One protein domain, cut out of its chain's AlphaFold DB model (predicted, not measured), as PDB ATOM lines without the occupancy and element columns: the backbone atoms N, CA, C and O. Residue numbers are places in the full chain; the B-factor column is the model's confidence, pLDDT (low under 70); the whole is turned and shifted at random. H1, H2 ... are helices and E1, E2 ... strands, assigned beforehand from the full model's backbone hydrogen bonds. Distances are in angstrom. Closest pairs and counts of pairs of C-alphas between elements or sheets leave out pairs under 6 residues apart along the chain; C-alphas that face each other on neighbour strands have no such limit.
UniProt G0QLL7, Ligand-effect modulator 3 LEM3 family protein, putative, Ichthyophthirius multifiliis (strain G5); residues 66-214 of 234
ATOM      1  N   ASP A  66      46.332  -5.403  57.184       82.31
ATOM      2  CA  ASP A  66      47.165  -4.278  56.725       82.31
ATOM      3  C   ASP A  66      47.860  -3.529  57.878       82.31
ATOM      4  O   ASP A  66      49.070  -3.295  57.862       82.31
ATOM      5  N   SER A  67      47.104  -3.209  58.929       74.94
ATOM      6  CA  SER A  67      47.605  -2.455  60.083       74.94
ATOM      7  C   SER A  67      48.595  -3.235  60.961       74.94
ATOM      8  O   SER A  67      49.401  -2.606  61.655       74.94
ATOM      9  N   GLN A  68      48.539  -4.572  60.918       75.25
ATOM     10  CA  GLN A  68      49.368  -5.485  61.713       75.25
ATOM     11  C   GLN A  68      50.587  -5.987  60.930       75.25
ATOM     12  O   GLN A  68      51.659  -6.165  61.502       75.25
ATOM     13  N   CYS A  69      50.433  -6.176  59.619       75.50
ATOM     14  CA  CYS A  69      51.427  -6.793  58.745       75.50
ATOM     15  C   CYS A  69      52.195  -5.795  57.864       75.50
ATOM     16  O   CYS A  69      53.141  -6.198  57.192       75.50
ATOM     17  N   GLY A  70      51.825  -4.508  57.867       58.59
ATOM     18  CA  GLY A  70      52.421  -3.467  57.015       58.59
ATOM     19  C   GLY A  70      53.422  -2.524  57.692       58.59
ATOM     20  O   GLY A  70      54.042  -1.707  57.013       58.59
ATOM     21  N   ARG A  71      53.607  -2.599  59.020       53.88
ATOM     22  CA  ARG A  71      54.519  -1.712  59.766       53.88
ATOM     23  C   ARG A  71      55.534  -2.511  60.565       53.88
ATOM     24  O   ARG A  71      55.166  -3.196  61.513       53.88
ATOM     25  N   VAL A  72      56.815  -2.355  60.238       49.53
ATOM     26  CA  VAL A  72      57.910  -2.818  61.095       49.53
ATOM     27  C   VAL A  72      58.720  -1.615  61.553       49.53
ATOM     28  O   VAL A  72      59.127  -0.767  60.763       49.53
ATOM     29  N   PHE A  73      58.896  -1.518  62.867       47.84
ATOM     30  CA  PHE A  73      59.639  -0.437  63.499       47.84
ATOM     31  C   PHE A  73      61.140  -0.686  63.337       47.84
ATOM     32  O   PHE A  73      61.651  -1.708  63.795       47.84
ATOM     33  N   TYR A  74      61.850   0.262  62.724       43.62
ATOM     34  CA  TYR A  74      63.312   0.309  62.745       43.62
ATOM     35  C   TYR A  74      63.737   1.584  63.483       43.62
ATOM     36  O   TYR A  74      63.829   2.668  62.906       43.62
ATOM     37  N   GLY A  75      63.915   1.479  64.801       63.09
ATOM     38  CA  GLY A  75      64.083   2.653  65.664       63.09
ATOM     39  C   GLY A  75      62.801   3.497  65.751       63.09
ATOM     40  O   GLY A  75      61.716   2.953  65.940       63.09
ATOM     41  N   ASN A  76      62.929   4.822  65.611       51.50
ATOM     42  CA  ASN A  76      61.840   5.798  65.808       51.50
ATOM     43  C   ASN A  76      61.097   6.186  64.513       51.50
ATOM     44  O   ASN A  76      60.211   7.036  64.555       51.50
ATOM     45  N   ASN A  77      61.470   5.608  63.366       49.47
ATOM     46  CA  ASN A  77      60.898   5.941  62.063       49.47
ATOM     47  C   ASN A  77      60.092   4.761  61.509       49.47
ATOM     48  O   ASN A  77      60.491   3.602  61.635       49.47
ATOM     49  N   TYR A  78      58.966   5.068  60.862       51.97
ATOM     50  CA  TYR A  78      58.204   4.096  60.083       51.97
ATOM     51  C   TYR A  78      58.988   3.768  58.809       51.97
ATOM     52  O   TYR A  78      59.169   4.639  57.960       51.97
ATOM     53  N   LEU A  79      59.460   2.530  58.671       52.78
ATOM     54  CA  LEU A  79      59.917   2.005  57.389       52.78
ATOM     55  C   LEU A  79      58.858   1.021  56.890       52.78
ATOM     56  O   LEU A  79      58.523   0.052  57.573       52.78
ATOM     57  N   GLU A  80      58.310   1.288  55.707       52.72
ATOM     58  CA  GLU A  80      57.529   0.296  54.972       52.72
ATOM     59  C   GLU A  80      58.472  -0.854  54.625       52.72
ATOM     60  O   GLU A  80      59.546  -0.648  54.053       52.72
ATOM     61  N   MET A  81      58.125  -2.066  55.057       49.53
ATOM     62  CA  MET A  81      59.051  -3.188  55.011       49.53
ATOM     63  C   MET A  81      59.126  -3.773  53.600       49.53
ATOM     64  O   MET A  81      58.520  -4.792  53.280       49.53
ATOM     65  N   ILE A  82      59.898  -3.113  52.743       50.25
ATOM     66  CA  ILE A  82      60.241  -3.611  51.419       50.25
ATOM     67  C   ILE A  82      61.311  -4.699  51.601       50.25
ATOM     68  O   ILE A  82      62.468  -4.410  51.888       50.25
ATOM     69  N   ASN A  83      60.904  -5.956  51.405       50.59
ATOM     70  CA  ASN A  83      61.764  -7.124  51.175       50.59
ATOM     71  C   ASN A  83      62.569  -7.652  52.374       50.59
ATOM     72  O   ASN A  83      63.780  -7.464  52.461       50.59
ATOM     73  N   SER A  84      61.935  -8.477  53.212       50.25
ATOM     74  CA  SER A  84      62.675  -9.548  53.885       50.25
ATOM     75  C   SER A  84      62.021 -10.902  53.557       50.25
ATOM     76  O   SER A  84      60.796 -11.027  53.590       50.25
ATOM     77  N   PRO A  85      62.799 -11.922  53.151       49.19
ATOM     78  CA  PRO A  85      62.274 -13.178  52.602       49.19
ATOM     79  C   PRO A  85      61.526 -14.059  53.620       49.19
ATOM     80  O   PRO A  85      60.987 -15.096  53.248       49.19
ATOM     81  N   ASN A  86      61.460 -13.655  54.894       54.16
ATOM     82  CA  ASN A  86      60.809 -14.389  55.985       54.16
ATOM     83  C   ASN A  86      59.724 -13.566  56.701       54.16
ATOM     84  O   ASN A  86      59.489 -13.748  57.896       54.16
ATOM     85  N   ASN A  87      59.045 -12.674  55.977       66.19
ATOM     86  CA  ASN A  87      57.997 -11.803  56.519       66.19
ATOM     87  C   ASN A  87      56.695 -12.562  56.765       66.19
ATOM     88  O   ASN A  87      55.707 -12.408  56.053       66.19
ATOM     89  N   LYS A  88      56.696 -13.418  57.784       74.69
ATOM     90  CA  LYS A  88      55.491 -14.093  58.257       74.69
ATOM     91  C   LYS A  88      54.791 -13.177  59.247       74.69
ATOM     92  O   LYS A  88      55.260 -13.008  60.368       74.69
ATOM     93  N   CYS A  89      53.668 -12.610  58.835       80.25
ATOM     94  CA  CYS A  89      52.762 -11.932  59.747       80.25
ATOM     95  C   CYS A  89      51.726 -12.922  60.282       80.25
ATOM     96  O   CYS A  89      51.194 -13.735  59.528       80.25
ATOM     97  N   THR A  90      51.456 -12.869  61.585       84.25
ATOM     98  CA  THR A  90      50.412 -13.683  62.219       84.25
ATOM     99  C   THR A  90      49.324 -12.753  62.720       84.25
ATOM    100  O   THR A  90      49.616 -11.834  63.479       84.25
ATOM    101  N   VAL A  91      48.090 -13.009  62.297       86.50
ATOM    102  CA  VAL A  91      46.908 -12.279  62.752       86.50
ATOM    103  C   VAL A  91      45.994 -13.255  63.468       86.50
ATOM    104  O   VAL A  91      45.607 -14.284  62.911       86.50
ATOM    105  N   GLU A  92      45.669 -12.933  64.712       88.62
ATOM    106  CA  GLU A  92      44.753 -13.722  65.523       88.62
ATOM    107  C   GLU A  92      43.328 -13.204  65.355       88.62
ATOM    108  O   GLU A  92      43.069 -12.001  65.395       88.62
ATOM    109  N   PHE A  93      42.386 -14.126  65.187       89.69
ATOM    110  CA  PHE A  93      40.969 -13.812  65.114       89.69
ATOM    111  C   PHE A  93      40.145 -14.934  65.737       89.69
ATOM    112  O   PHE A  93      40.591 -16.077  65.850       89.69
ATOM    113  N   GLN A  94      38.932 -14.595  66.158       89.94
ATOM    114  CA  GLN A  94      38.006 -15.539  66.771       89.94
ATOM    115  C   GLN A  94      36.903 -15.888  65.779       89.94
ATOM    116  O   GLN A  94      36.337 -15.010  65.130       89.94
ATOM    117  N   VAL A  95      36.588 -17.177  65.677       89.62
ATOM    118  CA  VAL A  95      35.488 -17.668  64.845       89.62
ATOM    119  C   VAL A  95      34.262 -17.840  65.751       89.62
ATOM    120  O   VAL A  95      34.275 -18.724  66.609       89.62
ATOM    121  N   PRO A  96      33.214 -17.005  65.609       86.19
ATOM    122  CA  PRO A  96      32.130 -16.912  66.591       86.19
ATOM    123  C   PRO A  96      31.225 -18.150  66.621       86.19
ATOM    124  O   PRO A  96      30.603 -18.447  67.639       86.19
ATOM    125  N   SER A  97      31.131 -18.882  65.513       88.88
ATOM    126  CA  SER A  97      30.298 -20.074  65.391       88.88
ATOM    127  C   SER A  97      30.903 -21.061  64.397       88.88
ATOM    128  O   SER A  97      31.784 -20.735  63.602       88.88
ATOM    129  N   LYS A  98      30.454 -22.316  64.443       89.06
ATOM    130  CA  LYS A  98      30.975 -23.364  63.565       89.06
ATOM    131  C   LYS A  98      30.612 -23.084  62.101       89.06
ATOM    132  O   LYS A  98      29.438 -23.122  61.740       89.06
ATOM    133  N   LEU A  99      31.626 -22.913  61.252       89.81
ATOM    134  CA  LEU A  99      31.454 -22.786  59.805       89.81
ATOM    135  C   LEU A  99      31.034 -24.134  59.195       89.81
ATOM    136  O   LEU A  99      31.681 -25.163  59.411       89.81
ATOM    137  N   LYS A 100      29.937 -24.135  58.432       90.12
ATOM    138  CA  LYS A 100      29.490 -25.299  57.656       90.12
ATOM    139  C   LYS A 100      30.278 -25.353  56.344       90.12
ATOM    140  O   LYS A 100      30.445 -24.333  55.692       90.12
ATOM    141  N   ALA A 101      30.757 -26.535  55.959       88.75
ATOM    142  CA  ALA A 101      31.457 -26.715  54.686       88.75
ATOM    143  C   ALA A 101      30.500 -26.556  53.480       88.75
ATOM    144  O   ALA A 101      29.332 -26.948  53.602       88.75
ATOM    145  N   PRO A 102      30.979 -26.074  52.314       91.69
ATOM    146  CA  PRO A 102      32.346 -25.615  52.025       91.69
ATOM    147  C   PRO A 102      32.650 -24.227  52.615       91.69
ATOM    148  O   PRO A 102      31.771 -23.380  52.709       91.69
ATOM    149  N   VAL A 103      33.909 -24.005  53.005       90.56
ATOM    150  CA  VAL A 103      34.394 -22.711  53.512       90.56
ATOM    151  C   VAL A 103      35.246 -22.062  52.432       90.56
ATOM    152  O   VAL A 103      36.199 -22.680  51.956       90.56
ATOM    153  N   TYR A 104      34.908 -20.829  52.074       91.75
ATOM    154  CA  TYR A 104      35.646 -20.024  51.109       91.75
ATOM    155  C   TYR A 104      36.444 -18.944  51.835       91.75
ATOM    156  O   TYR A 104      36.001 -18.419  52.855       91.75
ATOM    157  N   VAL A 105      37.627 -18.637  51.310       91.25
ATOM    158  CA  VAL A 105      38.490 -17.567  51.814       91.25
ATOM    159  C   VAL A 105      38.615 -16.532  50.710       91.25
ATOM    160  O   VAL A 105      38.995 -16.870  49.591       91.25
ATOM    161  N   TYR A 106      38.297 -15.286  51.041       93.31
ATOM    162  CA  TYR A 106      38.397 -14.145  50.140       93.31
ATOM    163  C   TYR A 106      39.401 -13.143  50.702       93.31
ATOM    164  O   TYR A 106      39.575 -13.047  51.917       93.31
ATOM    165  N   TYR A 107      40.057 -12.409  49.811       92.25
ATOM    166  CA  TYR A 107      40.840 -11.235  50.165       92.25
ATOM    167  C   TYR A 107      40.093  -9.992  49.681       92.25
ATOM    168  O   TYR A 107      39.478 -10.004  48.615       92.25
ATOM    169  N   GLU A 108      40.137  -8.931  50.475       91.81
ATOM    170  CA  GLU A 108      39.482  -7.661  50.178       91.81
ATOM    171  C   GLU A 108      40.550  -6.581  50.007       91.81
ATOM    172  O   GLU A 108      41.456  -6.454  50.833       91.81
ATOM    173  N   LEU A 109      40.452  -5.814  48.920       91.12
ATOM    174  CA  LEU A 109      41.334  -4.688  48.631       91.12
ATOM    175  C   LEU A 109      40.506  -3.406  48.614       91.12
ATOM    176  O   LEU A 109      39.650  -3.231  47.747       91.12
ATOM    177  N   ASP A 110      40.795  -2.500  49.543       89.56
ATOM    178  CA  ASP A 110      40.201  -1.165  49.561       89.56
ATOM    179  C   ASP A 110      41.076  -0.166  48.783       89.56
ATOM    180  O   ASP A 110      42.292  -0.328  48.668       89.56
ATOM    181  N   ASN A 111      40.457   0.882  48.236       91.69
ATOM    182  CA  ASN A 111      41.100   1.920  47.421       91.69
ATOM    183  C   ASN A 111      41.853   1.391  46.178       91.69
ATOM    184  O   ASN A 111      42.767   2.046  45.669       91.69
ATOM    185  N   PHE A 112      41.445   0.235  45.647       91.62
ATOM    186  CA  PHE A 112      42.008  -0.360  44.434       91.62
ATOM    187  C   PHE A 112      41.043  -0.253  43.238       91.62
ATOM    188  O   PHE A 112      40.055  -0.977  43.125       91.62
ATOM    189  N   TYR A 113      41.332   0.661  42.309       94.06
ATOM    190  CA  TYR A 113      40.436   1.017  41.197       94.06
ATOM    191  C   TYR A 113      40.552   0.078  39.983       94.06
ATOM    192  O   TYR A 113      40.949   0.495  38.890       94.06
ATOM    193  N   GLN A 114      40.162  -1.189  40.145       91.62
ATOM    194  CA  GLN A 114      40.174  -2.182  39.054       91.62
ATOM    195  C   GLN A 114      39.277  -1.799  37.869       91.62
ATOM    196  O   GLN A 114      39.545  -2.170  36.731       91.62
ATOM    197  N   ASN A 115      38.214  -1.032  38.107       94.62
ATOM    198  CA  ASN A 115      37.273  -0.598  37.073       94.62
ATOM    199  C   ASN A 115      37.777   0.592  36.234       94.62
ATOM    200  O   ASN A 115      37.099   1.018  35.294       94.62
ATOM    201  N   HIS A 116      38.952   1.152  36.537       95.44
ATOM    202  CA  HIS A 116      39.476   2.286  35.791       95.44
ATOM    203  C   HIS A 116      39.721   1.903  34.321       95.44
ATOM    204  O   HIS A 116      40.433   0.945  34.022       95.44
ATOM    205  N   ARG A 117      39.183   2.686  33.371       94.50
ATOM    206  CA  ARG A 117      39.191   2.354  31.928       94.50
ATOM    207  C   ARG A 117      40.570   1.960  31.388       94.50
ATOM    208  O   ARG A 117      40.652   1.050  30.570       94.50
ATOM    209  N   LYS A 118      41.642   2.652  31.795       92.44
ATOM    210  CA  LYS A 118      43.010   2.315  31.348       92.44
ATOM    211  C   LYS A 118      43.519   1.009  31.959       92.44
ATOM    212  O   LYS A 118      44.255   0.303  31.293       92.44
ATOM    213  N   TYR A 119      43.117   0.695  33.189       93.19
ATOM    214  CA  TYR A 119      43.506  -0.536  33.870       93.19
ATOM    215  C   TYR A 119      42.833  -1.747  33.212       93.19
ATOM    216  O   TYR A 119      43.523  -2.650  32.758       93.19
ATOM    217  N   VAL A 120      41.508  -1.697  33.025       93.38
ATOM    218  CA  VAL A 120      40.721  -2.776  32.389       93.38
ATOM    219  C   VAL A 120      41.194  -3.093  30.967       93.38
ATOM    220  O   VAL A 120      41.172  -4.249  30.543       93.38
ATOM    221  N   LYS A 121      41.607  -2.065  30.215       93.50
ATOM    222  CA  LYS A 121      42.126  -2.227  28.850       93.50
ATOM    223  C   LYS A 121      43.545  -2.785  28.796       93.50
ATOM    224  O   LYS A 121      43.913  -3.320  27.761       93.50
ATOM    225  N   SER A 122      44.317  -2.661  29.874       93.50
ATOM    226  CA  SER A 122      45.736  -3.012  29.906       93.50
ATOM    227  C   SER A 122      45.939  -4.519  30.066       93.50
ATOM    228  O   SER A 122      46.307  -4.997  31.139       93.50
ATOM    229  N   LYS A 123      45.632  -5.263  28.997       91.06
ATOM    230  CA  LYS A 123      45.835  -6.710  28.834       91.06
ATOM    231  C   LYS A 123      45.826  -7.079  27.350       91.06
ATOM    232  O   LYS A 123      45.228  -6.371  26.543       91.06
ATOM    233  N   ASN A 124      46.404  -8.224  27.001       91.88
ATOM    234  CA  ASN A 124      46.304  -8.794  25.660       91.88
ATOM    235  C   ASN A 124      45.603 -10.158  25.727       91.88
ATOM    236  O   ASN A 124      46.046 -11.052  26.440       91.88
ATOM    237  N   ILE A 125      44.483 -10.305  25.014       89.12
ATOM    238  CA  ILE A 125      43.654 -11.518  25.081       89.12
ATOM    239  C   ILE A 125      44.354 -12.698  24.398       89.12
ATOM    240  O   ILE A 125      44.391 -13.783  24.967       89.12
ATOM    241  N   ASN A 126      44.967 -12.476  23.236       89.38
ATOM    242  CA  ASN A 126      45.648 -13.522  22.472       89.38
ATOM    243  C   ASN A 126      46.802 -14.147  23.275       89.38
ATOM    244  O   ASN A 126      46.948 -15.366  23.316       89.38
ATOM    245  N   GLN A 127      47.565 -13.320  23.997       87.56
ATOM    246  CA  GLN A 127      48.609 -13.791  24.908       87.56
ATOM    247  C   GLN A 127      48.037 -14.661  26.036       87.56
ATOM    248  O   GLN A 127      48.594 -15.709  26.356       87.56
ATOM    249  N   LEU A 128      46.909 -14.255  26.631       87.25
ATOM    250  CA  LEU A 128      46.233 -15.032  27.677       87.25
ATOM    251  C   LEU A 128      45.664 -16.357  27.149       87.25
ATOM    252  O   LEU A 128      45.606 -17.336  27.889       87.25
ATOM    253  N   GLN A 129      45.317 -16.410  25.864       87.75
ATOM    254  CA  GLN A 129      44.904 -17.618  25.148       87.75
ATOM    255  C   GLN A 129      46.089 -18.475  24.665       87.75
ATOM    256  O   GLN A 129      45.892 -19.477  23.978       87.75
ATOM    257  N   GLY A 130      47.321 -18.124  25.046       83.12
ATOM    258  CA  GLY A 130      48.515 -18.910  24.754       83.12
ATOM    259  C   GLY A 130      49.028 -18.773  23.321       83.12
ATOM    260  O   GLY A 130      49.829 -19.608  22.891       83.12
ATOM    261  N   GLU A 131      48.590 -17.751  22.581       85.00
ATOM    262  CA  GLU A 131      49.155 -17.406  21.277       85.00
ATOM    263  C   GLU A 131      50.493 -16.676  21.439       85.00
ATOM    264  O   GLU A 131      50.706 -15.916  22.387       85.00
ATOM    265  N   ASP A 132      51.403 -16.892  20.489       83.06
ATOM    266  CA  ASP A 132      52.637 -16.117  20.405       83.06
ATOM    267  C   ASP A 132      52.355 -14.774  19.722       83.06
ATOM    268  O   ASP A 132      51.950 -14.726  18.558       83.06
ATOM    269  N   VAL A 133      52.517 -13.683  20.470       85.00
ATOM    270  CA  VAL A 133      52.130 -12.332  20.049       85.00
ATOM    271  C   VAL A 133      53.350 -11.470  19.769       85.00
ATOM    272  O   VAL A 133      54.309 -11.420  20.537       85.00
ATOM    273  N   SER A 134      53.290 -10.736  18.661       86.25
ATOM    274  CA  SER A 134      54.345  -9.796  18.278       86.25
ATOM    275  C   SER A 134      54.134  -8.416  18.908       86.25
ATOM    276  O   SER A 134      53.017  -8.035  19.258       86.25
ATOM    277  N   VAL A 135      55.202  -7.618  19.006       82.94
ATOM    278  CA  VAL A 135      55.180  -6.280  19.635       82.94
ATOM    279  C   VAL A 135      54.120  -5.348  19.024       82.94
ATOM    280  O   VAL A 135      53.529  -4.537  19.734       82.94
ATOM    281  N   SER A 136      53.823  -5.476  17.727       84.50
ATOM    282  CA  SER A 136      52.822  -4.640  17.044       84.50
ATOM    283  C   SER A 136      51.390  -4.862  17.548       84.50
ATOM    284  O   SER A 136      50.557  -3.970  17.412       84.50
ATOM    285  N   GLN A 137      51.105  -6.017  18.157       84.00
ATOM    286  CA  GLN A 137      49.788  -6.395  18.681       84.00
ATOM    287  C   GLN A 137      49.623  -6.058  20.174       84.00
ATOM    288  O   GLN A 137      48.573  -6.317  20.760       84.00
ATOM    289  N   LEU A 138      50.648  -5.475  20.808       87.00
ATOM    290  CA  LEU A 138      50.698  -5.219  22.250       87.00
ATOM    291  C   LEU A 138      50.362  -3.774  22.644       87.00
ATOM    292  O   LEU A 138      50.579  -3.388  23.793       87.00
ATOM    293  N   SER A 139      49.796  -2.973  21.737       87.94
ATOM    294  CA  SER A 139      49.421  -1.579  22.030       87.94
ATOM    295  C   SER A 139      48.463  -1.454  23.217       87.94
ATOM    296  O   SER A 139      48.560  -0.502  23.991       87.94
ATOM    297  N   ASP A 140      47.568  -2.429  23.386       90.69
ATOM    298  CA  ASP A 140      46.591  -2.446  24.475       90.69
ATOM    299  C   ASP A 140      47.234  -2.737  25.836       90.69
ATOM    300  O   ASP A 140      46.732  -2.271  26.852       90.69
ATOM    301  N   CYS A 141      48.390  -3.408  25.873       90.12
ATOM    302  CA  CYS A 141      49.119  -3.714  27.108       90.12
ATOM    303  C   CYS A 141      49.875  -2.523  27.711       90.12
ATOM    304  O   CYS A 141      50.403  -2.626  28.820       90.12
ATOM    305  N   ALA A 142      49.915  -1.370  27.039       90.00
ATOM    306  CA  ALA A 142      50.576  -0.187  27.574       90.00
ATOM    307  C   ALA A 142      50.037   0.183  28.979       90.00
ATOM    308  O   ALA A 142      48.827   0.109  29.225       90.00
ATOM    309  N   PRO A 143      50.906   0.600  29.921       90.31
ATOM    310  CA  PRO A 143      52.344   0.850  29.777       90.31
ATOM    311  C   PRO A 143      53.253  -0.372  30.015       90.31
ATOM    312  O   PRO A 143      54.460  -0.190  30.031       90.31
ATOM    313  N   ILE A 144      52.719  -1.575  30.252       89.50
ATOM    314  CA  ILE A 144      53.526  -2.759  30.590       89.50
ATOM    315  C   ILE A 144      53.644  -3.655  29.363       89.50
ATOM    316  O   ILE A 144      52.798  -4.524  29.153       89.50
ATOM    317  N   ILE A 145      54.674  -3.439  28.546       88.88
ATOM    318  CA  ILE A 145      54.897  -4.227  27.325       88.88
ATOM    319  C   ILE A 145      56.125  -5.119  27.493       88.88
ATOM    320  O   ILE A 145      56.084  -6.296  27.135       88.88
ATOM    321  N   TYR A 146      57.191  -4.580  28.078       85.88
ATOM    322  CA  TYR A 146      58.465  -5.266  28.238       85.88
ATOM    323  C   TYR A 146      58.720  -5.681  29.684       85.88
ATOM    324  O   TYR A 146      58.150  -5.136  30.632       85.88
ATOM    325  N   TYR A 147      59.638  -6.629  29.871       81.94
ATOM    326  CA  TYR A 147      60.081  -7.057  31.196       81.94
ATOM    327  C   TYR A 147      60.682  -5.901  32.014       81.94
ATOM    328  O   TYR A 147      60.482  -5.811  33.226       81.94
ATOM    329  N   SER A 148      61.356  -4.960  31.350       81.56
ATOM    330  CA  SER A 148      61.873  -3.740  31.980       81.56
ATOM    331  C   SER A 148      60.776  -2.856  32.592       81.56
ATOM    332  O   SER A 148      60.993  -2.292  33.667       81.56
ATOM    333  N   ASP A 149      59.583  -2.796  31.992       84.50
ATOM    334  CA  ASP A 149      58.456  -2.000  32.499       84.50
ATOM    335  C   ASP A 149      57.911  -2.545  33.831       84.50
ATOM    336  O   ASP A 149      57.417  -1.785  34.671       84.50
ATOM    337  N   LEU A 150      58.041  -3.857  34.070       78.75
ATOM    338  CA  LEU A 150      57.590  -4.504  35.308       78.75
ATOM    339  C   LEU A 150      58.389  -4.050  36.533       78.75
ATOM    340  O   LEU A 150      57.838  -4.004  37.635       78.75
ATOM    341  N   ARG A 151      59.657  -3.656  36.355       71.19
ATOM    342  CA  ARG A 151      60.542  -3.229  37.455       71.19
ATOM    343  C   ARG A 151      60.023  -1.997  38.197       71.19
ATOM    344  O   ARG A 151      60.364  -1.792  39.355       71.19
ATOM    345  N   LYS A 152      59.191  -1.173  37.549       69.44
ATOM    346  CA  LYS A 152      58.574   0.002  38.183       69.44
ATOM    347  C   LYS A 152      57.485  -0.377  39.191       69.44
ATOM    348  O   LYS A 152      57.237   0.374  40.128       69.44
ATOM    349  N   TYR A 153      56.825  -1.512  38.979       68.06
ATOM    350  CA  TYR A 153      55.651  -1.926  39.749       68.06
ATOM    351  C   TYR A 153      55.935  -3.120  40.662       68.06
ATOM    352  O   TYR A 153      55.172  -3.376  41.589       68.06
ATOM    353  N   ARG A 154      57.036  -3.842  40.430       66.44
ATOM    354  CA  ARG A 154      57.464  -4.984  41.236       66.44
ATOM    355  C   ARG A 154      58.908  -4.825  41.674       66.44
ATOM    356  O   ARG A 154      59.777  -4.518  40.862       66.44
ATOM    357  N   ALA A 155      59.172  -5.143  42.939       56.66
ATOM    358  CA  ALA A 155      60.523  -5.357  43.437       56.66
ATOM    359  C   ALA A 155      61.075  -6.676  42.871       56.66
ATOM    360  O   ALA A 155      61.114  -7.701  43.545       56.66
ATOM    361  N   ILE A 156      61.465  -6.662  41.599       57.28
ATOM    362  CA  ILE A 156      62.231  -7.747  40.994       57.28
ATOM    363  C   ILE A 156      63.643  -7.596  41.556       57.28
ATOM    364  O   ILE A 156      64.375  -6.685  41.167       57.28
ATOM    365  N   GLN A 157      64.004  -8.432  42.533       50.97
ATOM    366  CA  GLN A 157      65.395  -8.508  42.965       50.97
ATOM    367  C   GLN A 157      66.203  -8.925  41.742       50.97
ATOM    368  O   GLN A 157      65.921  -9.954  41.138       50.97
ATOM    369  N   GLN A 158      67.163  -8.094  41.344       47.97
ATOM    370  CA  GLN A 158      68.050  -8.383  40.227       47.97
ATOM    371  C   GLN A 158      68.969  -9.537  40.644       47.97
ATOM    372  O   GLN A 158      70.090  -9.331  41.104       47.97
ATOM    373  N   THR A 159      68.478 -10.768  40.533       44.12
ATOM    374  CA  THR A 159      69.261 -11.992  40.663       44.12
ATOM    375  C   THR A 159      70.114 -12.110  39.406       44.12
ATOM    376  O   THR A 159      69.746 -12.715  38.409       44.12
ATOM    377  N   SER A 160      71.236 -11.387  39.416       42.53
ATOM    378  CA  SER A 160      72.446 -11.615  38.618       42.53
ATOM    379  C   SER A 160      72.280 -12.550  37.409       42.53
ATOM    380  O   SER A 160      72.606 -13.717  37.532       42.53
ATOM    381  N   ASN A 161      71.828 -12.085  36.238       45.16
ATOM    382  CA  ASN A 161      71.846 -12.856  34.976       45.16
ATOM    383  C   ASN A 161      71.281 -14.307  35.010       45.16
ATOM    384  O   ASN A 161      71.487 -15.042  34.046       45.16
ATOM    385  N   THR A 162      70.582 -14.747  36.065       46.56
ATOM    386  CA  THR A 162      70.205 -16.162  36.250       46.56
ATOM    387  C   THR A 162      68.790 -16.483  35.794       46.56
ATOM    388  O   THR A 162      68.474 -17.653  35.599       46.56
ATOM    389  N   ASP A 163      67.960 -15.467  35.566       52.16
ATOM    390  CA  ASP A 163      66.551 -15.665  35.210       52.16
ATOM    391  C   ASP A 163      66.345 -15.777  33.688       52.16
ATOM    392  O   ASP A 163      65.257 -16.104  33.229       52.16
ATOM    393  N   GLY A 164      67.392 -15.542  32.885       58.62
ATOM    394  CA  GLY A 164      67.385 -15.761  31.434       58.62
ATOM    395  C   GLY A 164      66.582 -14.753  30.598       58.62
ATOM    396  O   GLY A 164      66.672 -14.808  29.374       58.62
ATOM    397  N   PHE A 165      65.851 -13.823  31.223       65.44
ATOM    398  CA  PHE A 165      65.058 -12.796  30.537       65.44
ATOM    399  C   PHE A 165      65.851 -11.500  30.335       65.44
ATOM    400  O   PHE A 165      66.476 -10.976  31.261       65.44
ATOM    401  N   LYS A 166      65.819 -10.968  29.115       73.12
ATOM    402  CA  LYS A 166      66.388  -9.666  28.754       73.12
ATOM    403  C   LYS A 166      65.361  -8.566  28.997       73.12
ATOM    404  O   LYS A 166      64.160  -8.768  28.864       73.12
ATOM    405  N   ASP A 167      65.840  -7.353  29.251       74.88
ATOM    406  CA  ASP A 167      64.978  -6.176  29.449       74.88
ATOM    407  C   ASP A 167      64.092  -5.835  28.241       74.88
ATOM    408  O   ASP A 167      63.074  -5.157  28.394       74.88
ATOM    409  N   THR A 168      64.477  -6.318  27.058       79.56
ATOM    410  CA  THR A 168      63.753  -6.192  25.788       79.56
ATOM    411  C   THR A 168      62.714  -7.286  25.559       79.56
ATOM    412  O   THR A 168      61.994  -7.228  24.563       79.56
ATOM    413  N   ASP A 169      62.658  -8.304  26.417       83.56
ATOM    414  CA  ASP A 169      61.718  -9.405  26.250       83.56
ATOM    415  C   ASP A 169      60.301  -8.939  26.595       83.56
ATOM    416  O   ASP A 169      60.091  -8.095  27.472       83.56
ATOM    417  N   ILE A 170      59.318  -9.481  25.876       83.50
ATOM    418  CA  ILE A 170      57.902  -9.176  26.091       83.50
ATOM    419  C   ILE A 170      57.485  -9.703  27.468       83.50
ATOM    420  O   ILE A 170      57.721 -10.866  27.798       83.50
ATOM    421  N   ALA A 171      56.831  -8.857  28.266       84.00
ATOM    422  CA  ALA A 171      56.247  -9.275  29.533       84.00
ATOM    423  C   ALA A 171      55.154 -10.324  29.283       84.00
ATOM    424  O   ALA A 171      54.239 -10.094  28.490       84.00
ATOM    425  N   ASN A 172      55.234 -11.471  29.961       82.94
ATOM    426  CA  ASN A 172      54.254 -12.544  29.829       82.94
ATOM    427  C   ASN A 172      53.685 -12.956  31.200       82.94
ATOM    428  O   ASN A 172      54.392 -13.621  31.966       82.94
ATOM    429  N   PRO A 173      52.437 -12.577  31.540       87.94
ATOM    430  CA  PRO A 173      51.502 -11.745  30.779       87.94
ATOM    431  C   PRO A 173      51.850 -10.247  30.832       87.94
ATOM    432  O   PRO A 173      52.431  -9.766  31.807       87.94
ATOM    433  N   CYS A 174      51.458  -9.504  29.797       89.19
ATOM    434  CA  CYS A 174      51.608  -8.055  29.709       89.19
ATOM    435  C   CYS A 174      50.407  -7.309  30.307       89.19
ATOM    436  O   CYS A 174      49.330  -7.873  30.522       89.19
ATOM    437  N   GLY A 175      50.585  -6.010  30.546       91.88
ATOM    438  CA  GLY A 175      49.533  -5.129  31.047       91.88
ATOM    439  C   GLY A 175      49.518  -4.904  32.562       91.88
ATOM    440  O   GLY A 175      50.142  -5.618  33.351       91.88
ATOM    441  N   LEU A 176      48.794  -3.862  32.976       90.38
ATOM    442  CA  LEU A 176      48.705  -3.431  34.377       90.38
ATOM    443  C   LEU A 176      48.057  -4.486  35.270       90.38
ATOM    444  O   LEU A 176      48.490  -4.644  36.405       90.38
ATOM    445  N   ILE A 177      47.071  -5.224  34.752       90.56
ATOM    446  CA  ILE A 177      46.328  -6.225  35.528       90.56
ATOM    447  C   ILE A 177      47.265  -7.339  36.013       90.56
ATOM    448  O   ILE A 177      47.243  -7.716  37.182       90.56
ATOM    449  N   ALA A 178      48.136  -7.831  35.127       87.38
ATOM    450  CA  ALA A 178      49.132  -8.843  35.466       87.38
ATOM    451  C   ALA A 178      50.256  -8.287  36.359       87.38
ATOM    452  O   ALA A 178      50.784  -8.992  37.227       87.38
ATOM    453  N   ALA A 179      50.629  -7.018  36.156       86.25
ATOM    454  CA  ALA A 179      51.681  -6.360  36.924       86.25
ATOM    455  C   ALA A 179      51.295  -6.165  38.400       86.25
ATOM    456  O   ALA A 179      52.121  -6.419  39.276       86.25
ATOM    457  N   SER A 180      50.048  -5.781  38.683       87.69
ATOM    458  CA  SER A 180      49.523  -5.583  40.043       87.69
ATOM    459  C   SER A 180      48.858  -6.832  40.630       87.69
ATOM    460  O   SER A 180      47.933  -6.724  41.432       87.69
ATOM    461  N   TYR A 181      49.292  -8.021  40.214       86.00
ATOM    462  CA  TYR A 181      48.762  -9.270  40.753       86.00
ATOM    463  C   TYR A 181      49.106  -9.429  42.239       86.00
ATOM    464  O   TYR A 181      50.257  -9.232  42.649       86.00
ATOM    465  N   PHE A 182      48.094  -9.832  43.003       86.00
ATOM    466  CA  PHE A 182      48.140 -10.017  44.445       86.00
ATOM    467  C   PHE A 182      49.037 -11.199  44.837       86.00
ATOM    468  O   PHE A 182      48.826 -12.323  44.387       86.00
ATOM    469  N   ASN A 183      50.057 -10.956  45.663       82.88
ATOM    470  CA  ASN A 183      51.135 -11.912  45.928       82.88
ATOM    471  C   ASN A 183      51.218 -12.417  47.377       82.88
ATOM    472  O   ASN A 183      52.152 -13.164  47.677       82.88
ATOM    473  N   ASP A 184      50.279 -12.063  48.258       82.44
ATOM    474  CA  ASP A 184      50.289 -12.604  49.618       82.44
ATOM    475  C   ASP A 184      49.806 -14.059  49.635       82.44
ATOM    476  O   ASP A 184      48.947 -14.484  48.859       82.44
ATOM    477  N   THR A 185      50.355 -14.837  50.567       85.25
ATOM    478  CA  THR A 185      49.993 -16.242  50.776       85.25
ATOM    479  C   THR A 185      49.484 -16.449  52.194       85.25
ATOM    480  O   THR A 185      50.168 -16.091  53.154       85.25
ATOM    481  N   TYR A 186      48.325 -17.091  52.330       86.75
ATOM    482  CA  TYR A 186      47.671 -17.306  53.618       86.75
ATOM    483  C   TYR A 186      47.781 -18.758  54.080       86.75
ATOM    484  O   TYR A 186      47.645 -19.694  53.293       86.75
ATOM    485  N   VAL A 187      47.980 -18.950  55.384       87.25
ATOM    486  CA  VAL A 187      47.964 -20.264  56.036       87.25
ATOM    487  C   VAL A 187      47.181 -20.146  57.335       87.25
ATOM    488  O   VAL A 187      47.514 -19.316  58.180       87.25
ATOM    489  N   LEU A 188      46.162 -20.989  57.517       88.06
ATOM    490  CA  LEU A 188      45.349 -20.985  58.730       88.06
ATOM    491  C   LEU A 188      45.931 -21.944  59.766       88.06
ATOM    492  O   LEU A 188      46.234 -23.105  59.474       88.06
ATOM    493  N   LYS A 189      46.062 -21.459  60.999       86.06
ATOM    494  CA  LYS A 189      46.530 -22.245  62.142       86.06
ATOM    495  C   LYS A 189      45.553 -22.111  63.296       86.06
ATOM    496  O   LYS A 189      45.007 -21.045  63.540       86.06
ATOM    497  N   THR A 190      45.347 -23.213  64.002       84.25
ATOM    498  CA  THR A 190      44.611 -23.214  65.271       84.25
ATOM    499  C   THR A 190      45.513 -22.710  66.401       84.25
ATOM    500  O   THR A 190      46.717 -22.960  66.370       84.25
ATOM    501  N   ASN A 191      44.946 -22.045  67.417       71.62
ATOM    502  CA  ASN A 191      45.700 -21.448  68.539       71.62
ATOM    503  C   ASN A 191      46.610 -22.445  69.278       71.62
ATOM    504  O   ASN A 191      47.631 -22.062  69.832       71.62
ATOM    505  N   ASN A 192      46.287 -23.740  69.231       67.25
ATOM    506  CA  ASN A 192      47.095 -24.788  69.854       67.25
ATOM    507  C   ASN A 192      48.277 -25.250  68.977       67.25
ATOM    508  O   ASN A 192      48.941 -26.224  69.319       67.25
ATOM    509  N   GLY A 193      48.500 -24.635  67.805       61.75
ATOM    510  CA  GLY A 193      49.591 -24.933  66.864       61.75
ATOM    511  C   GLY A 193      49.558 -26.325  66.216       61.75
ATOM    512  O   GLY A 193      50.333 -26.594  65.303       61.75
ATOM    513  N   SER A 194      48.665 -27.210  66.665       61.06
ATOM    514  CA  SER A 194      48.685 -28.637  66.335       61.06
ATOM    515  C   SER A 194      48.060 -28.962  64.974       61.06
ATOM    516  O   SER A 194      48.420 -29.963  64.360       61.06
ATOM    517  N   GLN A 195      47.162 -28.112  64.463       71.19
ATOM    518  CA  GLN A 195      46.536 -28.299  63.151       71.19
ATOM    519  C   GLN A 195      46.749 -27.062  62.282       71.19
ATOM    520  O   GLN A 195      46.195 -25.992  62.554       71.19
ATOM    521  N   THR A 196      47.559 -27.237  61.237       79.31
ATOM    522  CA  THR A 196      47.661 -26.298  60.118       79.31
ATOM    523  C   THR A 196      46.653 -26.731  59.066       79.31
ATOM    524  O   THR A 196      46.662 -27.885  58.638       79.31
ATOM    525  N   LYS A 197      45.764 -25.821  58.671       82.19
ATOM    526  CA  LYS A 197      44.819 -26.057  57.586       82.19
ATOM    527  C   LYS A 197      45.294 -25.280  56.369       82.19
ATOM    528  O   LYS A 197      45.231 -24.052  56.342       82.19
ATOM    529  N   GLU A 198      45.789 -26.009  55.377       82.56
ATOM    530  CA  GLU A 198      46.121 -25.427  54.081       82.56
ATOM    531  C   GLU A 198      44.839 -25.045  53.338       82.56
ATOM    532  O   GLU A 198      43.850 -25.789  53.336       82.56
ATOM    533  N   ILE A 199      44.860 -23.858  52.737       86.44
ATOM    534  CA  ILE A 199      43.798 -23.373  51.863       86.44
ATOM    535  C   ILE A 199      44.074 -23.948  50.474       86.44
ATOM    536  O   ILE A 199      45.177 -23.809  49.945       86.44
ATOM    537  N   SER A 200      43.088 -24.631  49.896       86.94
ATOM    538  CA  SER A 200      43.215 -25.147  48.534       86.94
ATOM    539  C   SER A 200      43.104 -24.003  47.530       86.94
ATOM    540  O   SER A 200      42.119 -23.269  47.547       86.94
ATOM    541  N   ASN A 201      44.070 -23.912  46.616       85.31
ATOM    542  CA  ASN A 201      44.038 -22.991  45.472       85.31
ATOM    543  C   ASN A 201      43.504 -23.668  44.194       85.31
ATOM    544  O   ASN A 201      43.629 -23.132  43.095       85.31
ATOM    545  N   GLN A 202      42.963 -24.885  44.308       86.00
ATOM    546  CA  GLN A 202      42.406 -25.636  43.182       86.00
ATOM    547  C   GLN A 202      40.925 -25.294  42.998       86.00
ATOM    548  O   GLN A 202      40.218 -25.049  43.967       86.00
ATOM    549  N   ASP A 203      40.459 -25.292  41.745       85.88
ATOM    550  CA  ASP A 203      39.039 -25.085  41.395       85.88
ATOM    551  C   ASP A 203      38.372 -23.819  41.951       85.88
ATOM    552  O   ASP A 203      37.165 -23.779  42.159       85.88
ATOM    553  N   ILE A 204      39.159 -22.750  42.088       88.38
ATOM    554  CA  ILE A 204      38.668 -21.414  42.460       88.38
ATOM    555  C   ILE A 204      38.273 -20.548  41.254       88.38
ATOM    556  O   ILE A 204      37.550 -19.571  41.416       88.38
ATOM    557  N   ALA A 205      38.742 -20.902  40.051       87.44
ATOM    558  CA  ALA A 205      38.443 -20.165  38.825       87.44
ATOM    559  C   ALA A 205      37.220 -20.715  38.086       87.44
ATOM    560  O   ALA A 205      36.953 -21.921  38.138       87.44
ATOM    561  N   TRP A 206      36.521 -19.849  37.342       87.62
ATOM    562  CA  TRP A 206      35.389 -20.263  36.518       87.62
ATOM    563  C   TRP A 206      35.811 -21.345  35.511       87.62
ATOM    564  O   TRP A 206      36.868 -21.228  34.881       87.62
ATOM    565  N   PRO A 207      34.989 -22.391  35.298       88.62
ATOM    566  CA  PRO A 207      35.316 -23.450  34.344       88.62
ATOM    567  C   PRO A 207      35.544 -22.942  32.912       88.62
ATOM    568  O   PRO A 207      36.377 -23.495  32.195       88.62
ATOM    569  N   SER A 208      34.835 -21.884  32.508       87.81
ATOM    570  CA  SER A 208      35.022 -21.213  31.217       87.81
ATOM    571  C   SER A 208      36.412 -20.594  31.088       87.81
ATOM    572  O   SER A 208      37.061 -20.752  30.054       87.81
ATOM    573  N   ASP A 209      36.910 -19.959  32.151       85.19
ATOM    574  CA  ASP A 209      38.201 -19.276  32.115       85.19
ATOM    575  C   ASP A 209      39.350 -20.264  31.962       85.19
ATOM    576  O   ASP A 209      40.234 -20.052  31.138       85.19
ATOM    577  N   LYS A 210      39.291 -21.397  32.671       83.56
ATOM    578  CA  LYS A 210      40.311 -22.453  32.583       83.56
ATOM    579  C   LYS A 210      40.388 -23.130  31.215       83.56
ATOM    580  O   LYS A 210      41.429 -23.680  30.869       83.56
ATOM    581  N   LYS A 211      39.268 -23.199  30.491       81.75
ATOM    582  CA  LYS A 211      39.159 -23.997  29.265       81.75
ATOM    583  C   LYS A 211      39.360 -23.165  28.002       81.75
ATOM    584  O   LYS A 211      39.949 -23.669  27.049       81.75
ATOM    585  N   GLU A 212      38.841 -21.941  27.981       79.19
ATOM    586  CA  GLU A 212      38.687 -21.165  26.741       79.19
ATOM    587  C   GLU A 212      39.411 -19.813  26.779       79.19
ATOM    588  O   GLU A 212      39.882 -19.352  25.739       79.19
ATOM    589  N   ASN A 213      39.545 -19.192  27.956       78.88
ATOM    590  CA  ASN A 213      40.096 -17.835  28.055       78.88
ATOM    591  C   ASN A 213      41.569 -17.800  28.477       78.88
ATOM    592  O   ASN A 213      42.300 -16.920  28.028       78.88
ATOM    593  N   LEU A 214      41.996 -18.727  29.340       83.44
ATOM    594  CA  LEU A 214      43.340 -18.776  29.913       83.44
ATOM    595  C   LEU A 214      44.013 -20.095  29.541       83.44
ATOM    596  O   LEU A 214      43.794 -21.129  30.174       83.44
TER     597      LEU A 214
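This is residues 66 to 214 of the 234 residues of the protein "Ligand-effect modulator 3 LEM3 family protein, putative" of Ichthyophthirius multifiliis (strain G5) (UniProt G0QLL7). What does one see first? Little regular structure: long loops, with the short helices H2 to H5 gathered toward one end and E1 and E2 away from them. Residues 180 to 206 reach toward the other end and fold back, with 188 to 189 pairing with 196 to 197. What is it made of? The 149 printed residues, in the order H1 E1 E2 H2 H3 H4 H5 H6, are mostly helix by class, but named elements hold only 34; the whole is loose, radius of gyration of the C-alphas 19.5 A, spans 56 by 46 by 33 A.

Where are the strands? E1 is residues 72 to 74, from C-alpha (57.910, -2.818, 61.095), and E2 77 to 79. Where are the helices? H1 is 66 to 69, H2 117 to 121, H3 125 to 128, H4 147 to 150, H5 176 to 179; H6, 207 to 213, is 9.7 A long and ends at C-alpha (40.096, -17.835, 28.055).

How do the strands meet? E1 and E2 meet only at a point, C-alphas 73 and 78 facing each other at 5.9 A; H1 is apart from E2. Which helices come near? H2 and H5 only just touch, with 3 pairs of C-alphas within 8 A, the closest Tyr 119 and Leu 176 at 6.0 A. Close but not clearly touching are H4 and H5, closest C-alphas Leu 150 and Ala 179, 6.4 A, and H3 and H6, Leu 128 and Asn 213, 6.8 A. Every O i to N i+4 pair is within hydrogen-bond range in H2 and H6; the others are too short for one.

How large is it? The farthest C-alphas, Ser 136 and Asn 192, are 56.8 A apart, and the printed part has no cut. Which links are long, and where is confidence low? E2 to H2, H3 to H4, H4 to H5 and H5 to H6 are long; residues 70 to 87, 152 to 165 and 192 to 194 have pLDDT under 70.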